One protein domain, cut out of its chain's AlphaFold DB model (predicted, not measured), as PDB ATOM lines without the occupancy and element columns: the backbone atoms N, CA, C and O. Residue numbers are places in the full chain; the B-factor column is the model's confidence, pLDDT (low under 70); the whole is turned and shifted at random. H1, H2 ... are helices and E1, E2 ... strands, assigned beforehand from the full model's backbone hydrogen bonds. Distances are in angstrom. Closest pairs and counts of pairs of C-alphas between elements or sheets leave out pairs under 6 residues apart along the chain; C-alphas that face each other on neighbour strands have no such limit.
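AT A GLANCE: This is residues 97 to 109 and 118 to 259 of the 447 residues of an uncharacterized protein of Paenibacillus chitinolyticus (UniProt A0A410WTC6). A large, twisted wall of seven antiparallel strands has the small hairpin E3 and E4 over one face at its E1, E2 and E5 end, a lopsided sandwich whose sheets are only partly face to face. The long loop stretches 170 to 184 and 207 to 229 lie on the same side of the wall as that hairpin, while H1 sits beside edge strand E1 and H2 lies off the sheet in a far loop. The printed part has 155 residues, with two named helices and nine named strands in the order H1 E1 E2 E3 E4 E5 E6 H2 E7 E8 E9; the large sheet runs E1 E2 E5 E6 E7 E8 E9. The class is mostly strand, though under half of the residues are in named elements. The whole is compact, with a radius of gyration of the C-alphas of 15.9 A and spans of 47 by 40 by 32 A.

HOW THE PARTS SIT: H1, residues 97 to 104, is on the large sheet at a height over the sheet of 6.1 A, over none of its strands. Its closest C-alphas to E1, residues 120 to 129, are those of Leu 103 and Phe 122, 5.3 A apart. E1, an edge strand, bends by 59 degrees at residue 126 and forms a hairpin with E2, residues 132 to 141; N 125 and O 136 are within hydrogen-bond range at 2.9 A. E3, residues 143 to 146, and E4, residues 151 to 154, form a hairpin, with N 144 and O 153 at 2.8 A. This small sheet faces the large one, the facing parts 8.6 A centre to centre and their best planes 35 degrees apart. E5, residues 161 to 169, is the antiparallel neighbour of E2, with N 139 and O 164 at 2.8 A, and forms a hairpin with E6, residues 185 to 191, with N 163 and O 189 at 2.9 A. The closest C-alphas of E3 and E5 are those of Ala 143 and Ser 161, 5.8 A apart. H2, residues 202 to 206, is not on the large sheet. E7, residues 230 to 236, is antiparallel to E6 at 175 degrees, with N 188 and O 233 at 2.8 A. E7, E8, residues 241 to 243, and E9, residues 248 to 251, form a meander, each strand the antiparallel neighbour of the one before; N 234 and O 242 are 2.8 A apart, as are N 241 and O 250. In H2 every O i to N i+4 pair is within hydrogen-bond range, in H1 3 of 4.

IN THESE COORDINATES: H1 begins at C-alpha 97 (160.030, 179.743, 209.949). E1 measures 25.6 A, E2 27.3 A, E5 24.0 A, E6 19.4 A and E7 16.3 A. E9 ends at C-alpha 251 (175.088, 207.774, 195.592).

THE WHOLE: The C-alphas of Asn 109 and Ser 256, 49.2 A apart, are the farthest. Residues 110 to 117 are not printed, and C-alphas 109 and 118 are 11.4 A apart across the cut. The links E5 to E6 and H2 to E7 are long. Mean pLDDT of the printed part is 71.8; 53 residues are under 70, among them 97 to 109, 171 to 182 and 244 to 259.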
ATOM      1  N   SER A  97     158.962 180.510 209.295       36.56
ATOM      2  CA  SER A  97     160.030 179.743 209.949       36.56
ATOM      3  C   SER A  97     160.543 178.544 209.138       36.56
ATOM      4  O   SER A  97     161.680 178.126 209.351       36.56
ATOM      5  N   VAL A  98     159.762 178.006 208.189       37.59
ATOM      6  CA  VAL A  98     160.118 176.768 207.460       37.59
ATOM      7  C   VAL A  98     160.601 177.024 206.028       37.59
ATOM      8  O   VAL A  98     161.370 176.222 205.508       37.59
ATOM      9  N   ALA A  99     160.311 178.181 205.416       37.34
ATOM     10  CA  ALA A  99     161.019 178.605 204.194       37.34
ATOM     11  C   ALA A  99     162.550 178.622 204.419       37.34
ATOM     12  O   ALA A  99     163.320 178.212 203.551       37.34
ATOM     13  N   ASN A 100     162.965 178.969 205.643       35.88
ATOM     14  CA  ASN A 100     164.354 178.941 206.106       35.88
ATOM     15  C   ASN A 100     164.886 177.508 206.281       35.88
ATOM     16  O   ASN A 100     166.059 177.261 206.019       35.88
ATOM     17  N   GLN A 101     164.038 176.547 206.668       35.38
ATOM     18  CA  GLN A 101     164.408 175.127 206.708       35.38
ATOM     19  C   GLN A 101     164.465 174.507 205.314       35.38
ATOM     20  O   GLN A 101     165.299 173.652 205.080       35.38
ATOM     21  N   VAL A 102     163.622 174.918 204.374       35.31
ATOM     22  CA  VAL A 102     163.516 174.295 203.047       35.31
ATOM     23  C   VAL A 102     164.590 174.817 202.083       35.31
ATOM     24  O   VAL A 102     165.185 174.028 201.352       35.31
ATOM     25  N   LEU A 103     164.930 176.109 202.148       37.31
ATOM     26  CA  LEU A 103     166.127 176.651 201.490       37.31
ATOM     27  C   LEU A 103     167.420 176.248 202.228       37.31
ATOM     28  O   LEU A 103     168.424 175.953 201.581       37.31
ATOM     29  N   GLY A 104     167.379 176.135 203.562       33.81
ATOM     30  CA  GLY A 104     168.494 175.629 204.372       33.81
ATOM     31  C   GLY A 104     168.786 174.128 204.182       33.81
ATOM     32  O   GLY A 104     169.950 173.719 204.209       33.81
ATOM     33  N   ASN A 105     167.763 173.306 203.909       32.88
ATOM     34  CA  ASN A 105     167.868 171.847 203.742       32.88
ATOM     35  C   ASN A 105     168.272 171.392 202.335       32.88
ATOM     36  O   ASN A 105     168.548 170.210 202.157       32.88
ATOM     37  N   LEU A 106     168.436 172.293 201.361       39.62
ATOM     38  CA  LEU A 106     169.207 171.961 200.152       39.62
ATOM     39  C   LEU A 106     170.709 171.761 200.451       39.62
ATOM     40  O   LEU A 106     171.457 171.358 199.563       39.62
ATOM     41  N   SER A 107     171.156 171.997 201.697       37.44
ATOM     42  CA  SER A 107     172.550 171.795 202.116       37.44
ATOM     43  C   SER A 107     172.777 170.919 203.353       37.44
ATOM     44  O   SER A 107     173.926 170.730 203.752       37.44
ATOM     45  N   LEU A 108     171.735 170.356 203.967       34.91
ATOM     46  CA  LEU A 108     171.868 169.646 205.243       34.91
ATOM     47  C   LEU A 108     171.142 168.306 205.200       34.91
ATOM     48  O   LEU A 108     170.046 168.180 205.728       34.91
ATOM     49  N   ASN A 109     171.752 167.324 204.532       34.00
ATOM     50  CA  ASN A 109     171.831 165.921 204.961       34.00
ATOM     51  C   ASN A 109     172.365 165.059 203.815       34.00
ATOM     52  O   ASN A 109     171.596 164.545 203.019       34.00
ATOM     53  N   ALA A 118     175.602 170.610 196.523       40.97
ATOM     54  CA  ALA A 118     175.219 171.840 195.838       40.97
ATOM     55  C   ALA A 118     176.262 172.940 196.149       40.97
ATOM     56  O   ALA A 118     176.583 173.159 197.323       40.97
ATOM     57  N   PRO A 119     176.832 173.616 195.133       55.03
ATOM     58  CA  PRO A 119     177.906 174.593 195.342       55.03
ATOM     59  C   PRO A 119     177.440 175.854 196.090       55.03
ATOM     60  O   PRO A 119     178.265 176.686 196.471       55.03
ATOM     61  N   TYR A 120     176.130 175.969 196.326       64.56
ATOM     62  CA  TYR A 120     175.459 177.113 196.919       64.56
ATOM     63  C   TYR A 120     174.665 176.691 198.159       64.56
ATOM     64  O   TYR A 120     173.964 175.681 198.140       64.56
ATOM     65  N   ASN A 121     174.740 177.492 199.219       68.75
ATOM     66  CA  ASN A 121     173.842 177.422 200.367       68.75
ATOM     67  C   ASN A 121     172.862 178.593 200.312       68.75
ATOM     68  O   ASN A 121     173.276 179.719 200.054       68.75
ATOM     69  N   PHE A 122     171.594 178.352 200.619       73.19
ATOM     70  CA  PHE A 122     170.588 179.405 200.703       73.19
ATOM     71  C   PHE A 122     170.213 179.621 202.164       73.19
ATOM     72  O   PHE A 122     169.998 178.662 202.902       73.19
ATOM     73  N   THR A 123     170.147 180.874 202.597       73.81
ATOM     74  CA  THR A 123     169.778 181.207 203.974       73.81
ATOM     75  C   THR A 123     168.953 182.477 204.002       73.81
ATOM     76  O   THR A 123     169.187 183.392 203.219       73.81
ATOM     77  N   VAL A 124     167.988 182.542 204.910       77.94
ATOM     78  CA  VAL A 124     167.196 183.751 205.140       77.94
ATOM     79  C   VAL A 124     167.466 184.221 206.553       77.94
ATOM     80  O   VAL A 124     167.349 183.453 207.513       77.94
ATOM     81  N   ILE A 125     167.856 185.476 206.683       78.62
ATOM     82  CA  ILE A 125     168.269 186.056 207.951       78.62
ATOM     83  C   ILE A 125     167.306 187.183 208.275       78.62
ATOM     84  O   ILE A 125     166.991 188.018 207.430       78.62
ATOM     85  N   GLN A 126     166.821 187.164 209.510       81.38
ATOM     86  CA  GLN A 126     165.933 188.174 210.057       81.38
ATOM     87  C   GLN A 126     166.485 188.625 211.400       81.38
ATOM     88  O   GLN A 126     167.008 187.817 212.175       81.38
ATOM     89  N   GLY A 127     166.363 189.913 211.683       78.31
ATOM     90  CA  GLY A 127     166.837 190.480 212.933       78.31
ATOM     91  C   GLY A 127     166.631 191.981 212.985       78.31
ATOM     92  O   GLY A 127     165.815 192.528 212.248       78.31
ATOM     93  N   THR A 128     167.400 192.632 213.851       77.50
ATOM     94  CA  THR A 128     167.400 194.086 214.004       77.50
ATOM     95  C   THR A 128     168.829 194.608 213.859       77.50
ATOM     96  O   THR A 128     169.726 194.093 214.526       77.50
ATOM     97  N   ARG A 129     169.042 195.619 213.010       72.12
ATOM     98  CA  ARG A 129     170.289 196.402 212.887       72.12
ATOM     99  C   ARG A 129     169.924 197.879 213.017       72.12
ATOM    100  O   ARG A 129     168.939 198.302 212.424       72.12
ATOM    101  N   GLY A 130     170.632 198.638 213.853       64.81
ATOM    102  CA  GLY A 130     170.332 200.066 214.053       64.81
ATOM    103  C   GLY A 130     168.939 200.382 214.576       64.81
ATOM    104  O   GLY A 130     168.383 201.422 214.253       64.81
ATOM    105  N   GLY A 131     168.331 199.459 215.324       72.12
ATOM    106  CA  GLY A 131     166.938 199.592 215.761       72.12
ATOM    107  C   GLY A 131     165.896 199.300 214.672       72.12
ATOM    108  O   GLY A 131     164.702 199.356 214.959       72.12
ATOM    109  N   VAL A 132     166.316 198.924 213.460       73.44
ATOM    110  CA  VAL A 132     165.431 198.613 212.333       73.44
ATOM    111  C   VAL A 132     165.396 197.119 212.053       73.44
ATOM    112  O   VAL A 132     166.431 196.451 212.021       73.44
ATOM    113  N   GLN A 133     164.193 196.583 211.850       81.75
ATOM    114  CA  GLN A 133     164.021 195.193 211.443       81.75
ATOM    115  C   GLN A 133     164.496 194.996 210.005       81.75
ATOM    116  O   GLN A 133     164.142 195.767 209.117       81.75
ATOM    117  N   TYR A 134     165.264 193.937 209.774       79.00
ATOM    118  CA  TYR A 134     165.705 193.545 208.442       79.00
ATOM    119  C   TYR A 134     165.270 192.117 208.124       79.00
ATOM    120  O   TYR A 134     165.120 191.270 209.013       79.00
ATOM    121  N   SER A 135     165.091 191.848 206.832       81.75
ATOM    122  CA  SER A 135     164.884 190.505 206.297       81.75
ATOM    123  C   SER A 135     165.627 190.373 204.978       81.75
ATOM    124  O   SER A 135     165.432 191.170 204.060       81.75
ATOM    125  N   GLU A 136     166.461 189.346 204.881       83.94
ATOM    126  CA  GLU A 136     167.398 189.172 203.776       83.94
ATOM    127  C   GLU A 136     167.449 187.717 203.331       83.94
ATOM    128  O   GLU A 136     167.516 186.815 204.165       83.94
ATOM    129  N   LEU A 137     167.486 187.492 202.020       83.88
ATOM    130  CA  LEU A 137     167.838 186.208 201.421       83.88
ATOM    131  C   LEU A 137     169.303 186.247 200.991       83.88
ATOM    132  O   LEU A 137     169.743 187.202 200.364       83.88
ATOM    133  N   TRP A 138     170.037 185.181 201.270       84.88
ATOM    134  CA  TRP A 138     171.438 185.026 200.911       84.88
ATOM    135  C   TRP A 138     171.659 183.736 200.125       84.88
ATOM    136  O   TRP A 138     171.181 182.671 200.518       84.88
ATOM    137  N   ILE A 139     172.445 183.834 199.055       85.38
ATOM    138  CA  ILE A 139     173.002 182.716 198.291       85.38
ATOM    139  C   ILE A 139     174.510 182.703 198.538       85.38
ATOM    140  O   ILE A 139     175.217 183.632 198.159       85.38
ATOM    141  N   LEU A 140     175.014 181.668 199.194       82.44
ATOM    142  CA  LEU A 140     176.371 181.615 199.724       82.44
ATOM    143  C   LEU A 140     177.200 180.546 199.011       82.44
ATOM    144  O   LEU A 140     176.803 179.385 198.940       82.44
ATOM    145  N   VAL A 141     178.395 180.915 198.557       85.12
ATOM    146  CA  VAL A 141     179.418 180.005 198.024       85.12
ATOM    147  C   VAL A 141     180.527 179.872 199.054       85.12
ATOM    148  O   VAL A 141     181.051 180.878 199.538       85.12
ATOM    149  N   ASN A 142     180.908 178.634 199.384       83.88
ATOM    150  CA  ASN A 142     181.918 178.342 200.411       83.88
ATOM    151  C   ASN A 142     181.618 179.008 201.780       83.88
ATOM    152  O   ASN A 142     182.524 179.285 202.565       83.88
ATOM    153  N   ALA A 143     180.346 179.279 202.079       86.44
ATOM    154  CA  ALA A 143     179.908 179.854 203.346       86.44
ATOM    155  C   ALA A 143     178.500 179.386 203.722       86.44
ATOM    156  O   ALA A 143     177.737 178.942 202.867       86.44
ATOM    157  N   TYR A 144     178.157 179.469 205.000       81.94
ATOM    158  CA  TYR A 144     176.818 179.236 205.536       81.94
ATOM    159  C   TYR A 144     176.554 180.190 206.703       81.94
ATOM    160  O   TYR A 144     177.488 180.786 207.236       81.94
ATOM    161  N   TYR A 145     175.295 180.343 207.097       82.12
ATOM    162  CA  TYR A 145     174.935 181.097 208.293       82.12
ATOM    163  C   TYR A 145     174.617 180.132 209.436       82.12
ATOM    164  O   TYR A 145     173.743 179.271 209.319       82.12
ATOM    165  N   ASP A 146     175.353 180.247 210.536       79.56
ATOM    166  CA  ASP A 146     175.125 179.490 211.759       79.56
ATOM    167  C   ASP A 146     174.099 180.230 212.619       79.56
ATOM    168  O   ASP A 146     174.406 181.221 213.283       79.56
ATOM    169  N   TYR A 147     172.864 179.731 212.624       76.81
ATOM    170  CA  TYR A 147     171.761 180.319 213.384       76.81
ATOM    171  C   TYR A 147     171.924 180.209 214.904       76.81
ATOM    172  O   TYR A 147     171.299 180.983 215.631       76.81
ATOM    173  N   LYS A 148     172.747 179.277 215.403       76.38
ATOM    174  CA  LYS A 148     172.988 179.127 216.842       76.38
ATOM    175  C   LYS A 148     173.904 180.237 217.340       76.38
ATOM    176  O   LYS A 148     173.616 180.849 218.365       76.38
ATOM    177  N   THR A 149     174.993 180.496 216.619       77.56
ATOM    178  CA  THR A 149     175.933 181.572 216.969       77.56
ATOM    179  C   THR A 149     175.537 182.923 216.381       77.56
ATOM    180  O   THR A 149     176.103 183.928 216.794       77.56
ATOM    181  N   LYS A 150     174.575 182.945 215.447       81.56
ATOM    182  CA  LYS A 150     174.185 184.104 214.631       81.56
ATOM    183  C   LYS A 150     175.382 184.700 213.888       81.56
ATOM    184  O   LYS A 150     175.655 185.887 214.017       81.56
ATOM    185  N   ARG A 151     176.142 183.838 213.201       85.75
ATOM    186  CA  ARG A 151     177.362 184.223 212.473       85.75
ATOM    187  C   ARG A 151     177.460 183.555 211.117       85.75
ATOM    188  O   ARG A 151     177.116 182.381 210.985       85.75
ATOM    189  N   PHE A 152     178.014 184.254 210.135       89.62
ATOM    190  CA  PHE A 152     178.476 183.609 208.907       89.62
ATOM    191  C   PHE A 152     179.762 182.806 209.138       89.62
ATOM    192  O   PHE A 152     180.680 183.255 209.821       89.62
ATOM    193  N   LYS A 153     179.840 181.626 208.523       86.81
ATOM    194  CA  LYS A 153     180.968 180.695 208.620       86.81
ATOM    195  C   LYS A 153     181.403 180.204 207.251       86.81
ATOM    196  O   LYS A 153     180.573 180.012 206.363       86.81
ATOM    197  N   ARG A 154     182.701 179.975 207.074       86.06
ATOM    198  CA  ARG A 154     183.311 179.403 205.865       86.06
ATOM    199  C   ARG A 154     183.290 177.880 205.937       86.06
ATOM    200  O   ARG A 154     183.548 177.309 206.986       86.06
ATOM    201  N   LYS A 155     183.073 177.213 204.799       82.38
ATOM    202  CA  LYS A 155     183.259 175.749 204.703       82.38
ATOM    203  C   LYS A 155     184.740 175.379 204.564       82.38
ATOM    204  O   LYS A 155     185.212 174.437 205.186       82.38
ATOM    205  N   ASN A 156     185.476 176.128 203.744       83.88
ATOM    206  CA  ASN A 156     186.911 175.978 203.537       83.88
ATOM    207  C   ASN A 156     187.604 177.321 203.782       83.88
ATOM    208  O   ASN A 156     187.458 178.255 202.991       83.88
ATOM    209  N   VAL A 157     188.391 177.386 204.856       86.56
ATOM    210  CA  VAL A 157     189.115 178.592 205.290       86.56
ATOM    211  C   VAL A 157     190.182 179.057 204.302       86.56
ATOM    212  O   VAL A 157     190.571 180.219 204.328       86.56
ATOM    213  N   ASN A 158     190.667 178.180 203.419       83.69
ATOM    214  CA  ASN A 158     191.685 178.546 202.441       83.69
ATOM    215  C   ASN A 158     191.098 179.303 201.252       83.69
ATOM    216  O   ASN A 158     191.785 180.154 200.692       83.69
ATOM    217  N   ASN A 159     189.850 179.035 200.879       83.56
ATOM    218  CA  ASN A 159     189.236 179.590 199.677       83.56
ATOM    219  C   ASN A 159     188.440 180.861 199.980       83.56
ATOM    220  O   ASN A 159     187.991 181.083 201.102       83.56
ATOM    221  N   TYR A 160     188.223 181.677 198.951       86.50
ATOM    222  CA  TYR A 160     187.272 182.782 199.024       86.50
ATOM    223  C   TYR A 160     185.858 182.270 199.311       86.50
ATOM    224  O   TYR A 160     185.478 181.178 198.880       86.50
ATOM    225  N   SER A 161     185.078 183.086 200.007       89.56
ATOM    226  CA  SER A 161     183.637 182.902 200.147       89.56
ATOM    227  C   SER A 161     182.922 184.047 199.448       89.56
ATOM    228  O   SER A 161     183.411 185.179 199.457       89.56
ATOM    229  N   PHE A 162     181.768 183.756 198.855       90.56
ATOM    230  CA  PHE A 162     180.925 184.757 198.204       90.56
ATOM    231  C   PHE A 162     179.513 184.687 198.764       90.56
ATOM    232  O   PHE A 162     179.041 183.605 199.113       90.56
ATOM    233  N   GLY A 163     178.847 185.833 198.839       90.31
ATOM    234  CA  GLY A 163     177.461 185.927 199.268       90.31
ATOM    235  C   GLY A 163     176.688 186.854 198.352       90.31
ATOM    236  O   GLY A 163     177.055 188.010 198.204       90.31
ATOM    237  N   TRP A 164     175.622 186.359 197.739       90.19
ATOM    238  CA  TRP A 164     174.665 187.195 197.035       90.19
ATOM    239  C   TRP A 164     173.471 187.439 197.942       90.19
ATOM    240  O   TRP A 164     172.734 186.511 198.269       90.19
ATOM    241  N   GLN A 165     173.316 188.676 198.379       89.94
ATOM    242  CA  GLN A 165     172.279 189.106 199.294       89.94
ATOM    243  C   GLN A 165     171.175 189.848 198.538       89.94
ATOM    244  O   GLN A 165     171.452 190.747 197.748       89.94
ATOM    245  N   PHE A 166     169.930 189.512 198.852       86.88
ATOM    246  CA  PHE A 166     168.720 190.219 198.455       86.88
ATOM    247  C   PHE A 166     168.069 190.764 199.724       86.88
ATOM    248  O   PHE A 166     167.577 190.001 200.559       86.88
ATOM    249  N   GLN A 167     168.102 192.079 199.890       83.62
ATOM    250  CA  GLN A 167     167.592 192.780 201.060       83.62
ATOM    251  C   GLN A 167     166.170 193.265 200.790       83.62
ATOM    252  O   GLN A 167     165.933 194.032 199.860       83.62
ATOM    253  N   GLY A 168     165.220 192.787 201.595       71.38
ATOM    254  CA  GLY A 168     163.800 193.111 201.444       71.38
ATOM    255  C   GLY A 168     163.322 194.279 202.309       71.38
ATOM    256  O   GLY A 168     162.232 194.794 202.065       71.38
ATOM    257  N   MET A 169     164.097 194.669 203.324       72.81
ATOM    258  CA  MET A 169     163.853 195.821 204.200       72.81
ATOM    259  C   MET A 169     165.045 196.032 205.145       72.81
ATOM    260  O   MET A 169     165.800 195.087 205.401       72.81
ATOM    261  N   GLY A 170     165.131 197.220 205.741       71.25
ATOM    262  CA  GLY A 170     166.065 197.541 206.819       71.25
ATOM    263  C   GLY A 170     167.349 198.214 206.341       71.25
ATOM    264  O   GLY A 170     167.473 198.593 205.182       71.25
ATOM    265  N   THR A 171     168.309 198.384 207.248       67.50
ATOM    266  CA  THR A 171     169.557 199.121 206.988       67.50
ATOM    267  C   THR A 171     170.598 198.267 206.273       67.50
ATOM    268  O   THR A 171     170.658 197.056 206.510       67.50
ATOM    269  N   TYR A 172     171.444 198.888 205.437       68.31
ATOM    270  CA  TYR A 172     172.561 198.187 204.802       68.31
ATOM    271  C   TYR A 172     173.426 197.482 205.856       68.31
ATOM    272  O   TYR A 172     173.751 198.066 206.898       68.31
ATOM    273  N   PRO A 173     173.841 196.235 205.603       63.81
ATOM    274  CA  PRO A 173     174.875 195.611 206.409       63.81
ATOM    275  C   PRO A 173     176.190 196.404 206.313       63.81
ATOM    276  O   PRO A 173     176.648 196.703 205.211       63.81
ATOM    277  N   GLY A 174     176.791 196.744 207.454       60.62
ATOM    278  CA  GLY A 174     177.939 197.654 207.566       60.62
ATOM    279  C   GLY A 174     177.591 199.119 207.873       60.62
ATOM    280  O   GLY A 174     178.489 199.886 208.217       60.62
ATOM    281  N   GLU A 175     176.314 199.505 207.795       62.72
ATOM    282  CA  GLU A 175     175.822 200.847 208.142       62.72
ATOM    283  C   GLU A 175     174.827 200.805 209.306       62.72
ATOM    284  O   GLU A 175     173.868 201.572 209.383       62.72
ATOM    285  N   GLU A 176     175.047 199.900 210.258       61.19
ATOM    286  CA  GLU A 176     174.078 199.566 211.302       61.19
ATOM    287  C   GLU A 176     173.731 200.724 212.244       61.19
ATOM    288  O   GLU A 176     172.852 200.560 213.075       61.19
ATOM    289  N   ASN A 177     174.377 201.884 212.145       59.38
ATOM    290  CA  ASN A 177     174.107 203.038 213.003       59.38
ATOM    291  C   ASN A 177     173.080 204.025 212.420       59.38
ATOM    292  O   ASN A 177     172.605 204.886 213.156       59.38
ATOM    293  N   PHE A 178     172.737 203.928 211.130       58.59
ATOM    294  CA  PHE A 178     171.941 204.957 210.441       58.59
ATOM    295  C   PHE A 178     170.430 204.685 210.426       58.59
ATOM    296  O   PHE A 178     169.651 205.625 210.301       58.59
ATOM    297  N   GLY A 179     170.007 203.432 210.614       58.28
ATOM    298  CA  GLY A 179     168.599 203.081 210.820       58.28
ATOM    299  C   GLY A 179     167.680 203.398 209.634       58.28
ATOM    300  O   GLY A 179     166.681 204.096 209.786       58.28
ATOM    301  N   ASP A 180     167.989 202.863 208.453       67.00
ATOM    302  CA  ASP A 180     167.139 202.977 207.263       67.00
ATOM    303  C   ASP A 180     166.009 201.929 207.257       67.00
ATOM    304  O   ASP A 180     166.279 200.730 207.325       67.00
ATOM    305  N   TYR A 181     164.752 202.382 207.170       68.75
ATOM    306  CA  TYR A 181     163.536 201.554 207.194       68.75
ATOM    307  C   TYR A 181     163.025 201.128 205.814       68.75
ATOM    308  O   TYR A 181     162.246 200.178 205.723       68.75
ATOM    309  N   SER A 182     163.415 201.831 204.752       66.94
ATOM    310  CA  SER A 182     162.862 201.669 203.399       66.94
ATOM    311  C   SER A 182     163.834 201.047 202.413       66.94
ATOM    312  O   SER A 182     163.430 200.694 201.307       66.94
ATOM    313  N   ASN A 183     165.090 200.897 202.806       70.31
ATOM    314  CA  ASN A 183     166.118 200.403 201.923       70.31
ATOM    315  C   ASN A 183     165.944 198.919 201.566       70.31
ATOM    316  O   ASN A 183     165.792 198.029 202.411       70.31
ATOM    317  N   GLN A 184     165.959 198.683 200.261       78.88
ATOM    318  CA  GLN A 184     165.892 197.383 199.619       78.88
ATOM    319  C   GLN A 184     166.977 197.329 198.560       78.88
ATOM    320  O   GLN A 184     167.287 198.334 197.930       78.88
ATOM    321  N   GLY A 185     167.540 196.156 198.309       81.75
ATOM    322  CA  GLY A 185     168.634 196.092 197.357       81.75
ATOM    323  C   GLY A 185     169.200 194.712 197.141       81.75
ATOM    324  O   GLY A 185     168.744 193.709 197.694       81.75
ATOM    325  N   VAL A 186     170.217 194.682 196.297       86.38
ATOM    326  CA  VAL A 186     170.931 193.481 195.909       86.38
ATOM    327  C   VAL A 186     172.422 193.746 196.044       86.38
ATOM    328  O   VAL A 186     172.953 194.663 195.422       86.38
ATOM    329  N   ASN A 187     173.102 192.917 196.833       86.38
ATOM    330  CA  ASN A 187     174.520 193.066 197.133       86.38
ATOM    331  C   ASN A 187     175.290 191.784 196.820       86.38
ATOM    332  O   ASN A 187     174.851 190.684 197.158       86.38
ATOM    333  N   LEU A 188     176.475 191.920 196.234       89.12
ATOM    334  CA  LEU A 188     177.460 190.854 196.127       89.12
ATOM    335  C   LEU A 188     178.574 191.099 197.136       89.12
ATOM    336  O   LEU A 188     179.251 192.123 197.104       89.12
ATOM    337  N   TRP A 189     178.805 190.113 197.983       90.12
ATOM    338  CA  TRP A 189     179.791 190.127 199.046       90.12
ATOM    339  C   TRP A 189     180.894 189.117 198.768       90.12
ATOM    340  O   TRP A 189     180.659 188.040 198.212       90.12
ATOM    341  N   LYS A 190     182.104 189.443 199.215       89.56
ATOM    342  CA  LYS A 190     183.265 188.554 199.186       89.56
ATOM    343  C   LYS A 190     183.955 188.566 200.539       89.56
ATOM    344  O   LYS A 190     184.224 189.629 201.082       89.56
ATOM    345  N   ALA A 191     184.330 187.393 201.027       89.00
ATOM    346  CA  ALA A 191     185.241 187.250 202.150       89.00
ATOM    347  C   ALA A 191     186.509 186.519 201.693       89.00
ATOM    348  O   ALA A 191     186.450 185.505 200.990       89.00
ATOM    349  N   ASN A 192     187.674 187.036 202.082       85.81
ATOM    350  CA  ASN A 192     188.955 186.408 201.766       85.81
ATOM    351  C   ASN A 192     189.145 185.112 202.575       85.81
ATOM    352  O   ASN A 192     188.756 185.043 203.742       85.81
ATOM    353  N   GLY A 193     189.751 184.102 201.945       85.56
ATOM    354  CA  GLY A 193     190.309 182.925 202.618       85.56
ATOM    355  C   GLY A 193     191.830 183.033 202.754       85.56
ATOM    356  O   GLY A 193     192.433 183.961 202.218       85.56
ATOM    357  N   LYS A 194     192.476 182.065 203.414       86.12
ATOM    358  CA  LYS A 194     193.936 182.061 203.637       86.12
ATOM    359  C   LYS A 194     194.755 182.174 202.349       86.12
ATOM    360  O   LYS A 194     195.831 182.760 202.372       86.12
ATOM    361  N   SER A 195     194.263 181.640 201.227       84.50
ATOM    362  CA  SER A 195     194.952 181.714 199.926       84.50
ATOM    363  C   SER A 195     195.045 183.128 199.348       84.50
ATOM    364  O   SER A 195     195.879 183.359 198.479       84.50
ATOM    365  N   ALA A 196     194.241 184.072 199.846       80.19
ATOM    366  CA  ALA A 196     194.320 185.475 199.457       80.19
ATOM    367  C   ALA A 196     195.563 186.184 200.013       80.19
ATOM    368  O   ALA A 196     195.900 187.266 199.539       80.19
ATOM    369  N   TYR A 197     196.212 185.593 201.020       76.31
ATOM    370  CA  TYR A 197     197.320 186.183 201.757       76.31
ATOM    371  C   TYR A 197     198.613 185.401 201.515       76.31
ATOM    372  O   TYR A 197     198.601 184.176 201.332       76.31
ATOM    373  N   GLY A 198     199.745 186.106 201.555       69.88
ATOM    374  CA  GLY A 198     201.065 185.482 201.490       69.88
ATOM    375  C   GLY A 198     201.267 184.475 202.628       69.88
ATOM    376  O   GLY A 198     200.670 184.601 203.690       69.88
ATOM    377  N   VAL A 199     202.112 183.459 202.421       80.50
ATOM    378  CA  VAL A 199     202.334 182.383 203.414       80.50
ATOM    379  C   VAL A 199     202.802 182.921 204.774       80.50
ATOM    380  O   VAL A 199     202.443 182.345 205.793       80.50
ATOM    381  N   ASN A 200     203.533 184.037 204.781       77.50
ATOM    382  CA  ASN A 200     204.078 184.671 205.987       77.50
ATOM    383  C   ASN A 200     203.257 185.883 206.467       77.50
ATOM    384  O   ASN A 200     203.736 186.641 207.305       77.50
ATOM    385  N   ASP A 201     202.075 186.125 205.896       72.56
ATOM    386  CA  ASP A 201     201.220 187.245 206.289       72.56
ATOM    387  C   ASP A 201     200.488 186.907 207.602       72.56
ATOM    388  O   ASP A 201     199.710 185.952 207.618       72.56
ATOM    389  N   PRO A 202     200.669 187.671 208.695       73.88
ATOM    390  CA  PRO A 202     199.966 187.422 209.954       73.88
ATOM    391  C   PRO A 202     198.432 187.405 209.819       73.88
ATOM    392  O   PRO A 202     197.754 186.671 210.540       73.88
ATOM    393  N   ALA A 203     197.859 188.146 208.861       69.94
ATOM    394  CA  ALA A 203     196.418 188.149 208.597       69.94
ATOM    395  C   ALA A 203     195.909 186.799 208.055       69.94
ATOM    396  O   ALA A 203     194.731 186.451 208.222       69.94
ATOM    397  N   ARG A 204     196.798 186.000 207.449       79.25
ATOM    398  CA  ARG A 204     196.505 184.629 207.018       79.25
ATOM    399  C   ARG A 204     196.116 183.750 208.200       79.25
ATOM    400  O   ARG A 204     195.165 182.977 208.094       79.25
ATOM    401  N   ASP A 205     196.820 183.878 209.320       83.25
ATOM    402  CA  ASP A 205     196.592 183.053 210.509       83.25
ATOM    403  C   ASP A 205     195.384 183.511 211.320       83.25
ATOM    404  O   ASP A 205     194.751 182.699 211.991       83.25
ATOM    405  N   MET A 206     194.995 184.777 211.172       82.31
ATOM    406  CA  MET A 206     193.742 185.299 211.714       82.31
ATOM    407  C   MET A 206     192.509 184.837 210.919       82.31
ATOM    408  O   MET A 206     191.390 184.889 211.429       82.31
ATOM    409  N   THR A 207     192.689 184.396 209.667       84.56
ATOM    410  CA  THR A 207     191.585 183.952 208.809       84.56
ATOM    411  C   THR A 207     191.097 182.567 209.222       84.56
ATOM    412  O   THR A 207     191.704 181.544 208.896       84.56
ATOM    413  N   ASN A 208     189.957 182.549 209.910       88.00
ATOM    414  CA  ASN A 208     189.371 181.358 210.513       88.00
ATOM    415  C   ASN A 208     188.028 180.991 209.864       88.00
ATOM    416  O   ASN A 208     187.651 181.496 208.801       88.00
ATOM    417  N   GLU A 209     187.318 180.060 210.495       89.81
ATOM    418  CA  GLU A 209     185.990 179.630 210.064       89.81
ATOM    419  C   GLU A 209     184.985 180.790 210.083       89.81
ATOM    420  O   GLU A 209     184.269 180.978 209.103       89.81
ATOM    421  N   ASP A 210     184.968 181.607 211.137       92.06
ATOM    422  CA  ASP A 210     184.033 182.729 211.247       92.06
ATOM    423  C   ASP A 210     184.346 183.841 210.226       92.06
ATOM    424  O   ASP A 210     185.493 184.275 210.072       92.06
ATOM    425  N   ILE A 211     183.314 184.325 209.531       91.50
ATOM    426  CA  ILE A 211     183.375 185.510 208.669       91.50
ATOM    427  C   ILE A 211     182.995 186.720 209.517       91.50
ATOM    428  O   ILE A 211     181.839 186.884 209.905       91.50
ATOM    429  N   GLY A 212     183.988 187.550 209.810       86.69
ATOM    430  CA  GLY A 212     183.890 188.668 210.737       86.69
ATOM    431  C   GLY A 212     184.981 188.622 211.800       86.69
ATOM    432  O   GLY A 212     185.808 187.708 211.832       86.69
ATOM    433  N   ALA A 213     184.998 189.631 212.664       83.69
ATOM    434  CA  ALA A 213     185.951 189.728 213.759       83.69
ATOM    435  C   ALA A 213     185.330 190.385 214.995       83.69
ATOM    436  O   ALA A 213     184.516 191.309 214.891       83.69
ATOM    437  N   VAL A 214     185.775 189.934 216.170       83.25
ATOM    438  CA  VAL A 214     185.514 190.623 217.438       83.25
ATOM    439  C   VAL A 214     186.298 191.936 217.437       83.25
ATOM    440  O   VAL A 214     187.494 191.947 217.149       83.25
ATOM    441  N   GLN A 215     185.617 193.037 217.723       79.38
ATOM    442  CA  GLN A 215     186.203 194.364 217.855       79.38
ATOM    443  C   GLN A 215     186.803 194.548 219.259       79.38
ATOM    444  O   GLN A 215     186.548 193.762 220.172       79.38
ATOM    445  N   SER A 216     187.596 195.602 219.462       76.12
ATOM    446  CA  SER A 216     188.224 195.893 220.762       76.12
ATOM    447  C   SER A 216     187.221 196.131 221.895       76.12
ATOM    448  O   SER A 216     187.551 195.920 223.057       76.12
ATOM    449  N   ASP A 217     185.998 196.549 221.565       79.12
ATOM    450  CA  ASP A 217     184.887 196.730 222.507       79.12
ATOM    451  C   ASP A 217     184.116 195.424 222.804       79.12
ATOM    452  O   ASP A 217     183.127 195.432 223.537       79.12
ATOM    453  N   GLY A 218     184.558 194.292 222.242       80.38
ATOM    454  CA  GLY A 218     183.923 192.983 222.383       80.38
ATOM    455  C   GLY A 218     182.736 192.745 221.445       80.38
ATOM    456  O   GLY A 218     182.195 191.635 221.428       80.38
ATOM    457  N   SER A 219     182.332 193.736 220.646       81.12
ATOM    458  CA  SER A 219     181.268 193.579 219.653       81.12
ATOM    459  C   SER A 219     181.720 192.708 218.478       81.12
ATOM    460  O   SER A 219     182.906 192.595 218.168       81.12
ATOM    461  N   TRP A 220     180.774 192.047 217.812       84.00
ATOM    462  CA  TRP A 220     181.050 191.242 216.621       84.00
ATOM    463  C   TRP A 220     180.768 192.060 215.360       84.00
ATOM    464  O   TRP A 220     179.668 192.590 215.215       84.00
ATOM    465  N   ARG A 221     181.732 192.128 214.435       80.50
ATOM    466  CA  ARG A 221     181.574 192.806 213.142       80.50
ATOM    467  C   ARG A 221     181.711 191.813 211.997       80.50
ATOM    468  O   ARG A 221     182.784 191.251 211.789       80.50
ATOM    469  N   GLU A 222     180.634 191.629 211.242       81.94
ATOM    470  CA  GLU A 222     180.581 190.717 210.088       81.94
ATOM    471  C   GLU A 222     181.017 191.378 208.780       81.94
ATOM    472  O   GLU A 222     181.548 190.702 207.900       81.94
ATOM    473  N   PHE A 223     180.818 192.691 208.662       79.50
ATOM    474  CA  PHE A 223     181.067 193.467 207.450       79.50
ATOM    475  C   PHE A 223     182.346 194.284 207.609       79.50
ATOM    476  O   PHE A 223     182.495 195.070 208.544       79.50
ATOM    477  N   GLY A 224     183.307 194.052 206.722       64.50
ATOM    478  CA  GLY A 224     184.622 194.665 206.810       64.50
ATOM    479  C   GLY A 224     185.602 194.114 205.784       64.50
ATOM    480  O   GLY A 224     185.484 192.983 205.314       64.50
ATOM    481  N   ILE A 225     186.604 194.931 205.457       59.44
ATOM    482  CA  ILE A 225     187.637 194.615 204.456       59.44
ATOM    483  C   ILE A 225     188.512 193.436 204.913       59.44
ATOM    484  O   ILE A 225     188.946 192.621 204.100       59.44
ATOM    485  N   MET A 226     188.752 193.336 206.223       65.12
ATOM    486  CA  MET A 226     189.577 192.310 206.850       65.12
ATOM    487  C   MET A 226     188.690 191.298 207.589       65.12
ATOM    488  O   MET A 226     187.848 191.692 208.391       65.12
ATOM    489  N   LEU A 227     188.891 190.000 207.320       74.88
ATOM    490  CA  LEU A 227     188.209 188.833 207.926       74.88
ATOM    491  C   LEU A 227     186.685 188.725 207.716       74.88
ATOM    492  O   LEU A 227     186.147 187.619 207.825       74.88
ATOM    493  N   GLY A 228     186.006 189.820 207.387       82.19
ATOM    494  CA  GLY A 228     184.568 189.899 207.155       82.19
ATOM    495  C   GLY A 228     184.149 189.848 205.688       82.19
ATOM    496  O   GLY A 228     184.924 189.508 204.787       82.19
ATOM    497  N   TRP A 229     182.880 190.178 205.476       84.56
ATOM    498  CA  TRP A 229     182.284 190.425 204.175       84.56
ATOM    499  C   TRP A 229     182.660 191.817 203.676       84.56
ATOM    500  O   TRP A 229     182.326 192.826 204.294       84.56
ATOM    501  N   ASN A 230     183.314 191.864 202.522       79.00
ATOM    502  CA  ASN A 230     183.554 193.084 201.772       79.00
ATOM    503  C   ASN A 230     182.514 193.202 200.653       79.00
ATOM    504  O   ASN A 230     182.272 192.229 199.928       79.00
ATOM    505  N   ASN A 231     181.895 194.372 200.527       77.62
ATOM    506  CA  ASN A 231     180.950 194.660 199.457       77.62
ATOM    507  C   ASN A 231     181.721 194.714 198.129       77.62
ATOM    508  O   ASN A 231     182.706 195.425 198.011       77.62
ATOM    509  N   VAL A 232     181.329 193.940 197.126       79.75
ATOM    510  CA  VAL A 232     181.951 193.954 195.789       79.75
ATOM    511  C   VAL A 232     181.024 194.592 194.769       79.75
ATOM    512  O   VAL A 232     181.498 195.182 193.801       79.75
ATOM    513  N   PHE A 233     179.721 194.472 194.974       81.94
ATOM    514  CA  PHE A 233     178.715 195.121 194.160       81.94
ATOM    515  C   PHE A 233     177.490 195.422 195.021       81.94
ATOM    516  O   PHE A 233     177.096 194.582 195.825       81.94
ATOM    517  N   MET A 234     176.855 196.561 194.796       82.00
ATOM    518  CA  MET A 234     175.579 196.927 195.399       82.00
ATOM    519  C   MET A 234     174.709 197.613 194.362       82.00
ATOM    520  O   MET A 234     175.215 198.396 193.565       82.00
ATOM    521  N   CYS A 235     173.408 197.363 194.430       82.38
ATOM    522  CA  CYS A 235     172.377 198.224 193.872       82.38
ATOM    523  C   CYS A 235     171.234 198.323 194.880       82.38
ATOM    524  O   CYS A 235     170.760 197.290 195.359       82.38
ATOM    525  N   ASP A 236     170.773 199.532 195.174       77.06
ATOM    526  CA  ASP A 236     169.728 199.767 196.170       77.06
ATOM    527  C   ASP A 236     168.502 200.512 195.626       77.06
ATOM    528  O   ASP A 236     168.457 200.945 194.472       77.06
ATOM    529  N   SER A 237     167.483 200.637 196.474       76.31
ATOM    530  CA  SER A 237     166.189 201.244 196.167       76.31
ATOM    531  C   SER A 237     166.243 202.752 195.942       76.31
ATOM    532  O   SER A 237     165.307 203.302 195.367       76.31
ATOM    533  N   TYR A 238     167.311 203.425 196.371       69.62
ATOM    534  CA  TYR A 238     167.541 204.843 196.089       69.62
ATOM    535  C   TYR A 238     168.275 205.049 194.758       69.62
ATOM    536  O   TYR A 238     168.473 206.183 194.333       69.62
ATOM    537  N   GLY A 239     168.656 203.970 194.067       64.81
ATOM    538  CA  GLY A 239     169.476 204.034 192.860       64.81
ATOM    539  C   GLY A 239     170.965 204.193 193.163       64.81
ATOM    540  O   GLY A 239     171.733 204.521 192.256       64.81
ATOM    541  N   GLY A 240     171.374 203.969 194.415       71.00
ATOM    542  CA  GLY A 240     172.769 203.858 194.795       71.00
ATOM    543  C   GLY A 240     173.388 202.584 194.225       71.00
ATOM    544  O   GLY A 240     172.744 201.533 194.142       71.00
ATOM    545  N   MET A 241     174.640 202.682 193.782       73.81
ATOM    546  CA  MET A 241     175.379 201.568 193.200       73.81
ATOM    547  C   MET A 241     176.841 201.614 193.605       73.81
ATOM    548  O   MET A 241     177.526 202.583 193.308       73.81
ATOM    549  N   THR A 242     177.353 200.533 194.179       70.81
ATOM    550  CA  THR A 242     178.774 200.416 194.532       70.81
ATOM    551  C   THR A 242     179.410 199.277 193.755       70.81
ATOM    552  O   THR A 242     178.786 198.243 193.561       70.81
ATOM    553  N   ILE A 243     180.656 199.439 193.314       72.69
ATOM    554  CA  ILE A 243     181.462 198.406 192.661       72.69
ATOM    555  C   ILE A 243     182.862 198.397 193.288       72.69
ATOM    556  O   ILE A 243     183.503 199.434 193.446       72.69
ATOM    557  N   GLY A 244     183.356 197.210 193.636       63.88
ATOM    558  CA  GLY A 244     184.716 196.984 194.123       63.88
ATOM    559  C   GLY A 244     184.993 197.478 195.546       63.88
ATOM    560  O   GLY A 244     186.111 197.910 195.805       63.88
ATOM    561  N   GLY A 245     184.014 197.450 196.457       58.41
ATOM    562  CA  GLY A 245     184.213 197.856 197.860       58.41
ATOM    563  C   GLY A 245     184.381 199.354 198.022       58.41
ATOM    564  O   GLY A 245     185.378 199.801 198.581       58.41
ATOM    565  N   ALA A 246     183.428 200.112 197.471       54.56
ATOM    566  CA  ALA A 246     183.488 201.568 197.300       54.56
ATOM    567  C   ALA A 246     184.570 202.046 196.312       54.56
ATOM    568  O   ALA A 246     184.904 203.224 196.270       54.56
ATOM    569  N   GLY A 247     185.121 201.145 195.482       53.09
ATOM    570  CA  GLY A 247     186.033 201.478 194.376       53.09
ATOM    571  C   GLY A 247     185.428 202.489 193.394       53.09
ATOM    572  O   GLY A 247     186.076 203.457 192.994       53.09
ATOM    573  N   PHE A 248     184.163 202.259 193.061       59.81
ATOM    574  CA  PHE A 248     183.269 203.152 192.339       59.81
ATOM    575  C   PHE A 248     181.936 203.158 193.076       59.81
ATOM    576  O   PHE A 248     181.415 202.091 193.391       59.81
ATOM    577  N   GLU A 249     181.388 204.330 193.344       63.62
ATOM    578  CA  GLU A 249     180.117 204.476 194.042       63.62
ATOM    579  C   GLU A 249     179.282 205.560 193.367       63.62
ATOM    580  O   GLU A 249     179.744 206.675 193.149       63.62
ATOM    581  N   ILE A 250     178.042 205.238 193.038       63.47
ATOM    582  CA  ILE A 250     176.989 206.174 192.680       63.47
ATOM    583  C   ILE A 250     176.114 206.297 193.922       63.47
ATOM    584  O   ILE A 250     175.551 205.302 194.367       63.47
ATOM    585  N   ASP A 251     175.995 207.498 194.477       57.28
ATOM    586  CA  ASP A 251     175.088 207.774 195.592       57.28
ATOM    587  C   ASP A 251     173.754 208.293 195.032       57.28
ATOM    588  O   ASP A 251     173.681 209.359 194.397       57.28
ATOM    589  N   GLY A 252     172.711 207.491 195.242       51.50
ATOM    590  CA  GLY A 252     171.346 207.738 194.789       51.50
ATOM    591  C   GLY A 252     170.482 208.519 195.781       51.50
ATOM    592  O   GLY A 252     169.319 208.784 195.484       51.50
ATOM    593  N   ASN A 253     171.008 208.926 196.944       48.78
ATOM    594  CA  ASN A 253     170.238 209.648 197.960       48.78
ATOM    595  C   ASN A 253     169.981 211.120 197.550       48.78
ATOM    596  O   ASN A 253     170.562 212.073 198.080       48.78
ATOM    597  N   GLY A 254     169.136 211.304 196.533       42.38
ATOM    598  CA  GLY A 254     168.726 212.581 195.955       42.38
ATOM    599  C   GLY A 254     168.065 212.390 194.586       42.38
ATOM    600  O   GLY A 254     168.614 211.738 193.704       42.38
ATOM    601  N   THR A 255     166.877 212.960 194.391       39.19
ATOM    602  CA  THR A 255     166.094 212.865 193.150       39.19
ATOM    603  C   THR A 255     166.870 213.359 191.920       39.19
ATOM    604  O   THR A 255     167.071 214.557 191.779       39.19
ATOM    605  N   SER A 256     167.206 212.416 191.029       35.47
ATOM    606  CA  SER A 256     167.593 212.492 189.601       35.47
ATOM    607  C   SER A 256     168.648 213.527 189.127       35.47
ATOM    608  O   SER A 256     168.524 214.716 189.411       35.47
ATOM    609  N   PRO A 257     169.614 213.140 188.260       40.31
ATOM    610  CA  PRO A 257     169.860 211.783 187.767       40.31
ATOM    611  C   PRO A 257     170.721 210.947 188.726       40.31
ATOM    612  O   PRO A 257     170.465 209.759 188.802       40.31
ATOM    613  N   PHE A 258     171.638 211.556 189.491       43.91
ATOM    614  CA  PHE A 258     172.387 211.002 190.637       43.91
ATOM    615  C   PHE A 258     172.966 212.177 191.441       43.91
ATOM    616  O   PHE A 258     173.271 213.213 190.843       43.91
ATOM    617  N   LYS A 259     173.152 212.051 192.762       42.81
ATOM    618  CA  LYS A 259     173.692 213.157 193.579       42.81
ATOM    619  C   LYS A 259     175.222 213.210 193.563       42.81
ATOM    620  O   LYS A 259     175.794 214.299 193.599       42.81
TER     621      LYS A 259